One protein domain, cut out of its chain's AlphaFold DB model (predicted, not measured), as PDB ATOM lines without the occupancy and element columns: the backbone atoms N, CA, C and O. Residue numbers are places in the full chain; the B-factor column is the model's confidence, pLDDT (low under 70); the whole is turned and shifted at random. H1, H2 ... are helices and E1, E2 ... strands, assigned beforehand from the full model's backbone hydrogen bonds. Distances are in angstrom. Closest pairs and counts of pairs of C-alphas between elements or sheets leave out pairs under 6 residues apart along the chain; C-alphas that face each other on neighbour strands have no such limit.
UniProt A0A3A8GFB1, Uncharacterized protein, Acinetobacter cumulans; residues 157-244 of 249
ATOM      1  N   PRO A 157      53.038 -18.566 -46.390       96.69
ATOM      2  CA  PRO A 157      53.885 -18.226 -47.526       96.69
ATOM      3  C   PRO A 157      54.140 -19.419 -48.451       96.69
ATOM      4  O   PRO A 157      54.464 -20.520 -47.996       96.69
ATOM      5  N   ALA A 158      54.031 -19.193 -49.760       95.06
ATOM      6  CA  ALA A 158      54.136 -20.236 -50.775       95.06
ATOM      7  C   ALA A 158      55.480 -20.984 -50.713       95.06
ATOM      8  O   ALA A 158      55.515 -22.206 -50.860       95.06
ATOM      9  N   HIS A 159      56.584 -20.285 -50.424       93.25
ATOM     10  CA  HIS A 159      57.921 -20.888 -50.334       93.25
ATOM     11  C   HIS A 159      58.107 -21.807 -49.120       93.25
ATOM     12  O   HIS A 159      59.034 -22.615 -49.106       93.25
ATOM     13  N   LEU A 160      57.231 -21.724 -48.113       93.44
ATOM     14  CA  LEU A 160      57.235 -22.642 -46.974       93.44
ATOM     15  C   LEU A 160      56.477 -23.944 -47.276       93.44
ATOM     16  O   LEU A 160      56.553 -24.894 -46.495       93.44
ATOM     17  N   VAL A 161      55.753 -24.038 -48.392       92.44
ATOM     18  CA  VAL A 161      54.965 -25.222 -48.748       92.44
ATOM     19  C   VAL A 161      55.823 -26.216 -49.533       92.44
ATOM     20  O   VAL A 161      56.291 -25.935 -50.632       92.44
ATOM     21  N   HIS A 162      56.009 -27.426 -48.995       87.06
ATOM     22  CA  HIS A 162      56.711 -28.485 -49.721       87.06
ATOM     23  C   HIS A 162      55.722 -29.275 -50.580       87.06
ATOM     24  O   HIS A 162      54.997 -30.131 -50.069       87.06
ATOM     25  N   THR A 163      55.746 -29.008 -51.883       79.88
ATOM     26  CA  THR A 163      54.774 -29.489 -52.880       79.88
ATOM     27  C   THR A 163      54.919 -30.957 -53.279       79.88
ATOM     28  O   THR A 163      54.097 -31.466 -54.032       79.88
ATOM     29  N   GLN A 164      55.935 -31.670 -52.784       77.88
ATOM     30  CA  GLN A 164      56.067 -33.100 -53.054       77.88
ATOM     31  C   GLN A 164      54.940 -33.870 -52.351       77.88
ATOM     32  O   GLN A 164      54.996 -34.088 -51.138       77.88
ATOM     33  N   LYS A 165      53.932 -34.283 -53.125       70.62
ATOM     34  CA  LYS A 165      52.813 -35.090 -52.643       70.62
ATOM     35  C   LYS A 165      53.228 -36.554 -52.523       70.62
ATOM     36  O   LYS A 165      53.848 -37.124 -53.419       70.62
ATOM     37  N   PHE A 166      52.899 -37.155 -51.385       74.38
ATOM     38  CA  PHE A 166      53.241 -38.549 -51.080       74.38
ATOM     39  C   PHE A 166      52.124 -39.530 -51.446       74.38
ATOM     40  O   PHE A 166      52.379 -40.724 -51.572       74.38
ATOM     41  N   ILE A 167      50.890 -39.038 -51.590       85.38
ATOM     42  CA  ILE A 167      49.688 -39.843 -51.811       85.38
ATOM     43  C   ILE A 167      48.920 -39.233 -52.980       85.38
ATOM     44  O   ILE A 167      48.495 -38.090 -52.886       85.38
ATOM     45  N   LEU A 168      48.740 -39.982 -54.066       88.88
ATOM     46  CA  LEU A 168      48.002 -39.524 -55.245       88.88
ATOM     47  C   LEU A 168      46.512 -39.860 -55.108       88.88
ATOM     48  O   LEU A 168      46.172 -40.990 -54.764       88.88
ATOM     49  N   PHE A 169      45.646 -38.883 -55.375       94.88
ATOM     50  CA  PHE A 169      44.183 -39.003 -55.397       94.88
ATOM     51  C   PHE A 169      43.575 -37.791 -56.123       94.88
ATOM     52  O   PHE A 169      44.273 -36.794 -56.334       94.88
ATOM     53  N   GLU A 170      42.297 -37.866 -56.498       96.19
ATOM     54  CA  GLU A 170      41.602 -36.778 -57.189       96.19
ATOM     55  C   GLU A 170      41.121 -35.724 -56.187       96.19
ATOM     56  O   GLU A 170      40.368 -36.008 -55.255       96.19
ATOM     57  N   GLU A 171      41.545 -34.478 -56.377       96.88
ATOM     58  CA  GLU A 171      41.087 -33.354 -55.563       96.88
ATOM     59  C   GLU A 171      39.869 -32.685 -56.204       96.88
ATOM     60  O   GLU A 171      39.780 -32.560 -57.428       96.88
ATOM     61  N   ALA A 172      38.940 -32.207 -55.374       97.38
ATOM     62  CA  ALA A 172      37.854 -31.355 -55.839       97.38
ATOM     63  C   ALA A 172      38.396 -30.068 -56.496       97.38
ATOM     64  O   ALA A 172      39.546 -29.665 -56.287       97.38
ATOM     65  N   ALA A 173      37.562 -29.410 -57.305       96.25
ATOM     66  CA  ALA A 173      37.915 -28.125 -57.898       96.25
ATOM     67  C   ALA A 173      38.182 -27.082 -56.798       96.25
ATOM     68  O   ALA A 173      37.422 -26.976 -55.835       96.25
ATOM     69  N   ALA A 174      39.254 -26.307 -56.955       96.12
ATOM     70  CA  ALA A 174      39.662 -25.301 -55.986       96.12
ATOM     71  C   ALA A 174      39.289 -23.887 -56.442       96.12
ATOM     72  O   ALA A 174      39.255 -23.574 -57.631       96.12
ATOM     73  N   THR A 175      39.057 -23.022 -55.461       95.06
ATOM     74  CA  THR A 175      38.912 -21.572 -55.623       95.06
ATOM     75  C   THR A 175      40.007 -20.866 -54.829       95.06
ATOM     76  O   THR A 175      40.703 -21.500 -54.037       95.06
ATOM     77  N   ARG A 176      40.128 -19.540 -54.957       93.62
ATOM     78  CA  ARG A 176      41.131 -18.772 -54.204       93.62
ATOM     79  C   ARG A 176      40.987 -18.896 -52.679       93.62
ATOM     80  O   ARG A 176      41.988 -18.880 -51.967       93.62
ATOM     81  N   GLN A 177      39.768 -19.103 -52.184       93.81
ATOM     82  CA  GLN A 177      39.487 -19.285 -50.755       93.81
ATOM     83  C   GLN A 177      39.669 -20.731 -50.270       93.81
ATOM     84  O   GLN A 177      39.701 -20.966 -49.064       93.81
ATOM     85  N   THR A 178      39.785 -21.709 -51.174       96.69
ATOM     86  CA  THR A 178      39.969 -23.115 -50.792       96.69
ATOM     87  C   THR A 178      41.322 -23.272 -50.088       96.69
ATOM     88  O   THR A 178      42.342 -22.952 -50.702       96.69
ATOM     89  N   PRO A 179      41.376 -23.739 -48.827       97.56
ATOM     90  CA  PRO A 179      42.641 -23.895 -48.129       97.56
ATOM     91  C   PRO A 179      43.432 -25.091 -48.661       97.56
ATOM     92  O   PRO A 179      42.854 -26.076 -49.115       97.56
ATOM     93  N   ILE A 180      44.759 -25.038 -48.545       97.31
ATOM     94  CA  ILE A 180      45.614 -26.223 -48.681       97.31
ATOM     95  C   ILE A 180      45.693 -26.967 -47.345       97.31
ATOM     96  O   ILE A 180      45.732 -26.349 -46.280       97.31
ATOM     97  N   LEU A 181      45.749 -28.295 -47.379       96.75
ATOM     98  CA  LEU A 181      45.911 -29.125 -46.190       96.75
ATOM     99  C   LEU A 181      47.363 -29.565 -46.035       96.75
ATOM    100  O   LEU A 181      47.935 -30.223 -46.909       96.75
ATOM    101  N   LEU A 182      47.933 -29.247 -44.877       95.00
ATOM    102  CA  LEU A 182      49.334 -29.467 -44.560       95.00
ATOM    103  C   LEU A 182      49.516 -30.370 -43.338       95.00
ATOM    104  O   LEU A 182      48.761 -30.295 -42.370       95.00
ATOM    105  N   LEU A 183      50.593 -31.155 -43.351       93.00
ATOM    106  CA  LEU A 183      51.130 -31.867 -42.195       93.00
ATOM    107  C   LEU A 183      52.424 -31.194 -41.725       93.00
ATOM    108  O   LEU A 183      53.376 -31.085 -42.502       93.00
ATOM    109  N   LEU A 184      52.493 -30.797 -40.454       90.69
ATOM    110  CA  LEU A 184      53.739 -30.381 -39.813       90.69
ATOM    111  C   LEU A 184      54.472 -31.603 -39.247       90.69
ATOM    112  O   LEU A 184      54.046 -32.199 -38.258       90.69
ATOM    113  N   GLU A 185      55.613 -31.946 -39.843       85.44
ATOM    114  CA  GLU A 185      56.483 -33.041 -39.412       85.44
ATOM    115  C   GLU A 185      57.937 -32.568 -39.328       85.44
ATOM    116  O   GLU A 185      58.516 -32.142 -40.325       85.44
ATOM    117  N   ARG A 186      58.562 -32.681 -38.144       82.69
ATOM    118  CA  ARG A 186      59.982 -32.328 -37.928       82.69
ATOM    119  C   ARG A 186      60.336 -30.937 -38.491       82.69
ATOM    120  O   ARG A 186      61.347 -30.779 -39.173       82.69
ATOM    121  N   ASN A 187      59.479 -29.947 -38.227       79.00
ATOM    122  CA  ASN A 187      59.571 -28.566 -38.728       79.00
ATOM    123  C   ASN A 187      59.455 -28.400 -40.256       79.00
ATOM    124  O   ASN A 187      59.820 -27.350 -40.781       79.00
ATOM    125  N   LYS A 188      58.937 -29.403 -40.977       86.94
ATOM    126  CA  LYS A 188      58.603 -29.308 -42.402       86.94
ATOM    127  C   LYS A 188      57.098 -29.429 -42.605       86.94
ATOM    128  O   LYS A 188      56.472 -30.361 -42.107       86.94
ATOM    129  N   THR A 189      56.546 -28.502 -43.369       90.50
ATOM    130  CA  THR A 189      55.154 -28.449 -43.827       90.50
ATOM    131  C   THR A 189      55.028 -29.208 -45.142       90.50
ATOM    132  O   THR A 189      55.544 -28.777 -46.174       90.50
ATOM    133  N   ARG A 190      54.383 -30.376 -45.098       91.75
ATOM    134  CA  ARG A 190      54.155 -31.257 -46.251       91.75
ATOM    135  C   ARG A 190      52.715 -31.151 -46.726       91.75
ATOM    136  O   ARG A 190      51.815 -31.157 -45.894       91.75
ATOM    137  N   VAL A 191      52.504 -31.107 -48.037       93.75
ATOM    138  CA  VAL A 191      51.157 -31.089 -48.622       93.75
ATOM    139  C   VAL A 191      50.507 -32.469 -48.514       93.75
ATOM    140  O   VAL A 191      51.115 -33.481 -48.867       93.75
ATOM    141  N   ILE A 192      49.266 -32.494 -48.025       94.50
ATOM    142  CA  ILE A 192      48.359 -33.647 -48.100       94.50
ATOM    143  C   ILE A 192      47.362 -33.438 -49.250       94.50
ATOM    144  O   ILE A 192      47.178 -34.335 -50.065       94.50
ATOM    145  N   HIS A 193      46.746 -32.252 -49.312       95.94
ATOM    146  CA  HIS A 193      45.734 -31.845 -50.296       95.94
ATOM    147  C   HIS A 193      45.962 -30.375 -50.666       95.94
ATOM    148  O   HIS A 193      46.333 -29.583 -49.799       95.94
ATOM    149  N   GLY A 194      45.765 -30.003 -51.925       95.19
ATOM    150  CA  GLY A 194      45.824 -28.618 -52.386       95.19
ATOM    151  C   GLY A 194      46.597 -28.426 -53.686       95.19
ATOM    152  O   GLY A 194      46.956 -27.295 -54.006       95.19
ATOM    153  N   GLU A 195      46.879 -29.488 -54.440       93.94
ATOM    154  CA  GLU A 195      47.494 -29.382 -55.768       93.94
ATOM    155  C   GLU A 195      46.626 -28.555 -56.715       93.94
ATOM    156  O   GLU A 195      47.134 -27.622 -57.337       93.94
ATOM    157  N   ASN A 196      45.314 -28.812 -56.749       95.31
ATOM    158  CA  ASN A 196      44.388 -28.015 -57.558       95.31
ATOM    159  C   ASN A 196      44.375 -26.549 -57.104       95.31
ATOM    160  O   ASN A 196      44.268 -25.641 -57.926       95.31
ATOM    161  N   ARG A 197      44.524 -26.304 -55.794       95.44
ATOM    162  CA  ARG A 197      44.577 -24.951 -55.230       95.44
ATOM    163  C   ARG A 197      45.861 -24.216 -55.602       95.44
ATOM    164  O   ARG A 197      45.790 -23.042 -55.947       95.44
ATOM    165  N   MET A 198      47.017 -24.872 -55.543       94.25
ATOM    166  CA  MET A 198      48.303 -24.271 -55.923       94.25
ATOM    167  C   MET A 198      48.446 -24.109 -57.444       94.25
ATOM    168  O   MET A 198      49.179 -23.237 -57.906       94.25
ATOM    169  N   ALA A 199      47.745 -24.933 -58.228       93.88
ATOM    170  CA  ALA A 199      47.667 -24.808 -59.681       93.88
ATOM    171  C   ALA A 199      46.699 -23.709 -60.154       93.88
ATOM    172  O   ALA A 199      46.780 -23.286 -61.304       93.88
ATOM    173  N   PHE A 200      45.796 -23.245 -59.282       93.62
ATOM    174  CA  PHE A 200      44.801 -22.220 -59.606       93.62
ATOM    175  C   PHE A 200      45.437 -20.869 -59.978       93.62
ATOM    176  O   PHE A 200      45.034 -20.256 -60.964       93.62
ATOM    177  N   ASP A 201      46.432 -20.413 -59.210       91.56
ATOM    178  CA  ASP A 201      47.186 -19.182 -59.476       91.56
ATOM    179  C   ASP A 201      48.611 -19.290 -58.908       91.56
ATOM    180  O   ASP A 201      48.839 -19.224 -57.702       91.56
ATOM    181  N   HIS A 202      49.595 -19.431 -59.798       89.88
ATOM    182  CA  HIS A 202      51.011 -19.552 -59.434       89.88
ATOM    183  C   HIS A 202      51.660 -18.232 -58.986       89.88
ATOM    184  O   HIS A 202      52.823 -18.231 -58.586       89.88
ATOM    185  N   SER A 203      50.948 -17.106 -59.091       92.38
ATOM    186  CA  SER A 203      51.444 -15.780 -58.706       92.38
ATOM    187  C   SER A 203      51.120 -15.401 -57.257       92.38
ATOM    188  O   SER A 203      51.413 -14.280 -56.837       92.38
ATOM    189  N   GLU A 204      50.459 -16.277 -56.499       95.12
ATOM    190  CA  GLU A 204      50.138 -16.026 -55.095       95.12
ATOM    191  C   GLU A 204      51.370 -16.194 -54.200       95.12
ATOM    192  O   GLU A 204      52.084 -17.194 -54.261       95.12
ATOM    193  N   SER A 205      51.611 -15.202 -53.341       95.19
ATOM    194  CA  SER A 205      52.711 -15.213 -52.372       95.19
ATOM    195  C   SER A 205      52.397 -16.061 -51.138       95.19
ATOM    196  O   SER A 205      53.317 -16.514 -50.454       95.19
ATOM    197  N   ALA A 206      51.117 -16.305 -50.855       97.31
ATOM    198  CA  ALA A 206      50.660 -17.120 -49.743       97.31
ATOM    199  C   ALA A 206      49.297 -17.760 -50.038       97.31
ATOM    200  O   ALA A 206      48.510 -17.227 -50.816       97.31
ATOM    201  N   TYR A 207      49.008 -18.877 -49.369       97.44
ATOM    202  CA  TYR A 207      47.758 -19.625 -49.521       97.44
ATOM    203  C   TYR A 207      47.024 -19.752 -48.185       97.44
ATOM    204  O   TYR A 207      47.690 -19.952 -47.166       97.44
ATOM    205  N   PRO A 208      45.678 -19.715 -48.161       97.44
ATOM    206  CA  PRO A 208      44.934 -20.133 -46.978       97.44
ATOM    207  C   PRO A 208      45.290 -21.589 -46.652       97.44
ATOM    208  O   PRO A 208      45.419 -22.409 -47.565       97.44
ATOM    209  N   TYR A 209      45.467 -21.935 -45.376       97.56
ATOM    210  CA  TYR A 209      45.880 -23.291 -45.003       97.56
ATOM    211  C   TYR A 209      45.170 -23.867 -43.783       97.56
ATOM    212  O   TYR A 209      44.755 -23.176 -42.852       97.56
ATOM    213  N   LEU A 210      45.117 -25.194 -43.781       96.75
ATOM    214  CA  LEU A 210      44.785 -26.040 -42.649       96.75
ATOM    215  C   LEU A 210      46.030 -26.827 -42.256       96.75
ATOM    216  O   LEU A 210      46.726 -27.376 -43.110       96.75
ATOM    217  N   LEU A 211      46.306 -26.897 -40.957       93.44
ATOM    218  CA  LEU A 211      47.472 -27.599 -40.435       93.44
ATOM    219  C   LEU A 211      47.058 -28.742 -39.521       93.44
ATOM    220  O   LEU A 211      46.295 -28.555 -38.570       93.44
ATOM    221  N   LEU A 212      47.618 -29.911 -39.797       92.50
ATOM    222  CA  LEU A 212      47.663 -31.049 -38.897       92.50
ATOM    223  C   LEU A 212      49.069 -31.129 -38.307       92.50
ATOM    224  O   LEU A 212      50.066 -31.070 -39.030       92.50
ATOM    225  N   ASN A 213      49.164 -31.264 -36.990       86.56
ATOM    226  CA  ASN A 213      50.439 -31.537 -36.338       86.56
ATOM    227  C   ASN A 213      50.642 -33.046 -36.300       86.56
ATOM    228  O   ASN A 213      49.725 -33.777 -35.934       86.56
ATOM    229  N   ARG A 214      51.841 -33.523 -36.644       74.88
ATOM    230  CA  ARG A 214      52.160 -34.946 -36.517       74.88
ATOM    231  C   ARG A 214      52.225 -35.340 -35.036       74.88
ATOM    232  O   ARG A 214      53.278 -35.250 -34.406       74.88
ATOM    233  N   GLN A 215      51.089 -35.760 -34.496       73.06
ATOM    234  CA  GLN A 215      50.965 -36.470 -33.223       73.06
ATOM    235  C   GLN A 215      51.020 -37.986 -33.473       73.06
ATOM    236  O   GLN A 215      51.156 -38.407 -34.626       73.06
ATOM    237  N   GLN A 216      50.984 -38.813 -32.419       62.69
ATOM    238  CA  GLN A 216      51.088 -40.276 -32.564       62.69
ATOM    239  C   GLN A 216      50.044 -40.835 -33.543       62.69
ATOM    240  O   GLN A 216      50.365 -41.735 -34.319       62.69
ATOM    241  N   ASP A 217      48.865 -40.218 -33.596       72.31
ATOM    242  CA  ASP A 217      47.731 -40.752 -34.342       72.31
ATOM    243  C   ASP A 217      47.658 -40.266 -35.793       72.31
ATOM    244  O   ASP A 217      47.012 -40.918 -36.607       72.31
ATOM    245  N   ILE A 218      48.347 -39.185 -36.181       83.50
ATOM    246  CA  ILE A 218      48.335 -38.670 -37.564       83.50
ATOM    247  C   ILE A 218      49.613 -39.101 -38.288       83.50
ATOM    248  O   ILE A 218      50.612 -38.382 -38.350       83.50
ATOM    249  N   THR A 219      49.579 -40.307 -38.856       87.75
ATOM    250  CA  THR A 219      50.669 -40.865 -39.670       87.75
ATOM    251  C   THR A 219      50.333 -40.845 -41.161       87.75
ATOM    252  O   THR A 219      49.170 -40.905 -41.550       87.75
ATOM    253  N   TRP A 220      51.361 -40.844 -42.017       89.75
ATOM    254  CA  TRP A 220      51.186 -40.970 -43.472       89.75
ATOM    255  C   TRP A 220      50.400 -42.220 -43.881       89.75
ATOM    256  O   TRP A 220      49.608 -42.153 -44.813       89.75
ATOM    257  N   GLN A 221      50.576 -43.337 -43.169       90.06
ATOM    258  CA  GLN A 221      49.825 -44.566 -43.429       90.06
ATOM    259  C   GLN A 221      48.332 -44.386 -43.129       90.06
ATOM    260  O   GLN A 221      47.497 -44.787 -43.932       90.06
ATOM    261  N   ARG A 222      47.990 -43.738 -42.008       90.19
ATOM    262  CA  ARG A 222      46.592 -43.439 -41.674       90.19
ATOM    263  C   ARG A 222      45.966 -42.485 -42.689       90.19
ATOM    264  O   ARG A 222      44.870 -42.756 -43.163       90.19
ATOM    265  N   ILE A 223      46.672 -41.408 -43.043       92.88
ATOM    266  CA  ILE A 223      46.220 -40.455 -44.067       92.88
ATOM    267  C   ILE A 223      45.942 -41.194 -45.382       92.88
ATOM    268  O   ILE A 223      44.901 -40.984 -45.995       92.88
ATOM    269  N   HIS A 224      46.839 -42.099 -45.784       93.81
ATOM    270  CA  HIS A 224      46.668 -42.905 -46.990       93.81
ATOM    271  C   HIS A 224      45.432 -43.809 -46.930       93.81
ATOM    272  O   HIS A 224      44.644 -43.798 -47.870       93.81
ATOM    273  N   ASN A 225      45.227 -44.536 -45.828       93.50
ATOM    274  CA  ASN A 225      44.068 -45.419 -45.665       93.50
ATOM    275  C   ASN A 225      42.743 -44.647 -45.732       93.50
ATOM    276  O   ASN A 225      41.840 -45.061 -46.447       93.50
ATOM    277  N   ILE A 226      42.656 -43.496 -45.055       94.50
ATOM    278  CA  ILE A 226      41.460 -42.642 -45.103       94.50
ATOM    279  C   ILE A 226      41.189 -42.180 -46.538       94.50
ATOM    280  O   ILE A 226      40.069 -42.306 -47.020       94.50
ATOM    281  N   ILE A 227      42.212 -41.707 -47.256       95.31
ATOM    282  CA  ILE A 227      42.067 -41.269 -48.653       95.31
ATOM    283  C   ILE A 227      41.548 -42.399 -49.559       95.31
ATOM    284  O   ILE A 227      40.747 -42.129 -50.453       95.31
ATOM    285  N   LEU A 228      41.975 -43.648 -49.337       93.88
ATOM    286  CA  LEU A 228      41.526 -44.808 -50.122       93.88
ATOM    287  C   LEU A 228      40.044 -45.153 -49.909       93.88
ATOM    288  O   LEU A 228      39.419 -45.711 -50.808       93.88
ATOM    289  N   GLU A 229      39.493 -44.843 -48.736       94.94
ATOM    290  CA  GLU A 229      38.102 -45.144 -48.373       94.94
ATOM    291  C   GLU A 229      37.135 -43.997 -48.710       94.94
ATOM    292  O   GLU A 229      35.918 -44.189 -48.732       94.94
ATOM    293  N   MET A 230      37.659 -42.802 -48.989       96.00
ATOM    294  CA  MET A 230      36.852 -41.625 -49.297       96.00
ATOM    295  C   MET A 230      36.351 -41.611 -50.752       96.00
ATOM    296  O   MET A 230      37.095 -41.955 -51.676       96.00
ATOM    297  N   PRO A 231      35.111 -41.138 -50.992       95.12
ATOM    298  CA  PRO A 231      34.620 -40.910 -52.343       95.12
ATOM    299  C   PRO A 231      35.428 -39.806 -53.036       95.12
ATOM    300  O   PRO A 231      35.744 -38.776 -52.441       95.12
ATOM    301  N   GLN A 232      35.741 -40.032 -54.311       95.19
ATOM    302  CA  GLN A 232      36.484 -39.101 -55.162       95.19
ATOM    303  C   GLN A 232      35.511 -38.261 -56.023       95.19
ATOM    304  O   GLN A 232      34.459 -38.784 -56.411       95.19
ATOM    305  N   PRO A 233      35.841 -37.000 -56.365       97.31
ATOM    306  CA  PRO A 233      37.016 -36.252 -55.916       97.31
ATOM    307  C   PRO A 233      36.882 -35.791 -54.456       97.31
ATOM    308  O   PRO A 233      35.796 -35.435 -53.999       97.31
ATOM    309  N   ILE A 234      37.997 -35.774 -53.725       97.88
ATOM    310  CA  ILE A 234      38.017 -35.437 -52.298       97.88
ATOM    311  C   ILE A 234      38.004 -33.916 -52.101       97.88
ATOM    312  O   ILE A 234      38.874 -33.199 -52.604       97.88
ATOM    313  N   ASP A 235      37.055 -33.430 -51.301       97.62
ATOM    314  CA  ASP A 235      37.031 -32.064 -50.771       97.62
ATOM    315  C   ASP A 235      37.982 -31.902 -49.567       97.62
ATOM    316  O   ASP A 235      38.084 -32.780 -48.703       97.62
ATOM    317  N   VAL A 236      38.671 -30.759 -49.495       97.25
ATOM    318  CA  VAL A 236      39.709 -30.508 -48.485       97.25
ATOM    319  C   VAL A 236      39.146 -30.419 -47.068       97.25
ATOM    320  O   VAL A 236      39.769 -30.922 -46.129       97.25
ATOM    321  N   LEU A 237      37.969 -29.810 -46.895       96.81
ATOM    322  CA  LEU A 237      37.356 -29.648 -45.576       96.81
ATOM    323  C   LEU A 237      36.838 -30.985 -45.063       96.81
ATOM    324  O   LEU A 237      37.047 -31.312 -43.897       96.81
ATOM    325  N   THR A 238      36.244 -31.776 -45.953       96.81
ATOM    326  CA  THR A 238      35.807 -33.143 -45.667       96.81
ATOM    327  C   THR A 238      36.993 -33.998 -45.218       96.81
ATOM    328  O   THR A 238      36.947 -34.583 -44.139       96.81
ATOM    329  N   LEU A 239      38.104 -33.995 -45.969       96.44
ATOM    330  CA  LEU A 239      39.316 -34.735 -45.595       96.44
ATOM    331  C   LEU A 239      39.881 -34.274 -44.247       96.44
ATOM    332  O   LEU A 239      40.227 -35.097 -43.400       96.44
ATOM    333  N   TYR A 240      39.960 -32.961 -44.027       95.56
ATOM    334  CA  TYR A 240      40.441 -32.402 -42.767       95.56
ATOM    335  C   TYR A 240      39.579 -32.828 -41.573       95.56
ATOM    336  O   TYR A 240      40.114 -33.215 -40.532       95.56
ATOM    337  N   GLN A 241      38.253 -32.789 -41.722       94.00
ATOM    338  CA  GLN A 241      37.312 -33.206 -40.685       94.00
ATOM    339  C   GLN A 241      37.436 -34.700 -40.382       94.00
ATOM    340  O   GLN A 241      37.532 -35.059 -39.212       94.00
ATOM    341  N   THR A 242      37.515 -35.562 -41.401       93.94
ATOM    342  CA  THR A 242      37.701 -37.010 -41.209       93.94
ATOM    343  C   THR A 242      39.014 -37.321 -40.490       93.94
ATOM    344  O   THR A 242      39.033 -38.135 -39.568       93.94
ATOM    345  N   LEU A 243      40.105 -36.633 -40.847       91.94
ATOM    346  CA  LEU A 243      41.402 -36.802 -40.186       91.94
ATOM    347  C   LEU A 243      41.382 -36.363 -38.714       91.94
ATOM    348  O   LEU A 243      42.065 -36.978 -37.897       91.94
ATOM    349  N   LYS A 244      40.586 -35.342 -38.369       87.19
ATOM    350  CA  LYS A 244      40.418 -34.869 -36.987       87.19
ATOM    351  C   LYS A 244      39.440 -35.690 -36.149       87.19
ATOM    352  O   LYS A 244      39.654 -35.840 -34.955       87.19
TER     353      LYS A 244
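This is residues 157 to 244 of the 249 residues of an uncharacterized protein of Acinetobacter cumulans (UniProt A0A3A8GFB1). A small, strongly twisted sheet of three strands makes the core, with H3 packed along its inner strand E1 and H1 and H2 grazing it in different places. A long stretch with no named element, residues 157 to 179, winds round the outside before E1. The printed part has 88 residues, with three named strands and three named helices in the order E1 E2 H1 E3 H2 H3. The sheet runs E2 E1 E3 and is mixed; the class is mixed, helices and strands. The whole is compact and rounded, with a radius of gyration of the C-alphas of 12.2 A and spans of 34 by 30 by 19 A.

E1, residues 180 to 185, begins at C-alpha 180 (45.614, -26.223, -48.681) and is 15.8 A long. E2 is residues 188 to 193, 15.3 A, and E3 residues 206 to 213, 19.7 A, bending by 57 degrees at residue 209. H1 is residues 195 to 200; H2, residues 220 to 229, is 14.6 A. H3, residues 236 to 244, is 12.3 A and ends at C-alpha 244 (40.418, -34.869, -36.987).

E1 and E2 form an antiparallel hairpin, with N 183 and O 190 2.8 A apart. E1 and E3 are parallel, with N 182 and O 210 2.8 A apart. H3 is over E1, at a height over the sheet of 9.2 A; their closest C-alphas, Leu 181 and Val 236, are 6.8 A apart. H1 only grazes the sheet; C-alphas 180 and 197 are its closest to E1, 6.8 A. H2 touches H3 at a steep tilt of 61 degrees, opposite ways, closest at the C-alphas of Ile 223 and Leu 243, 7.2 A. H1 is apart from H2 and H3. In H1, H2 and H3 every O i to N i+4 pair is within hydrogen-bond range.

The farthest C-alphas, Ser 203 and Gln 216, are 35.8 A apart. The printed part has no cut, and no link between named elements is long. Mean pLDDT of the printed part is 91.6; residue 216 is under 70.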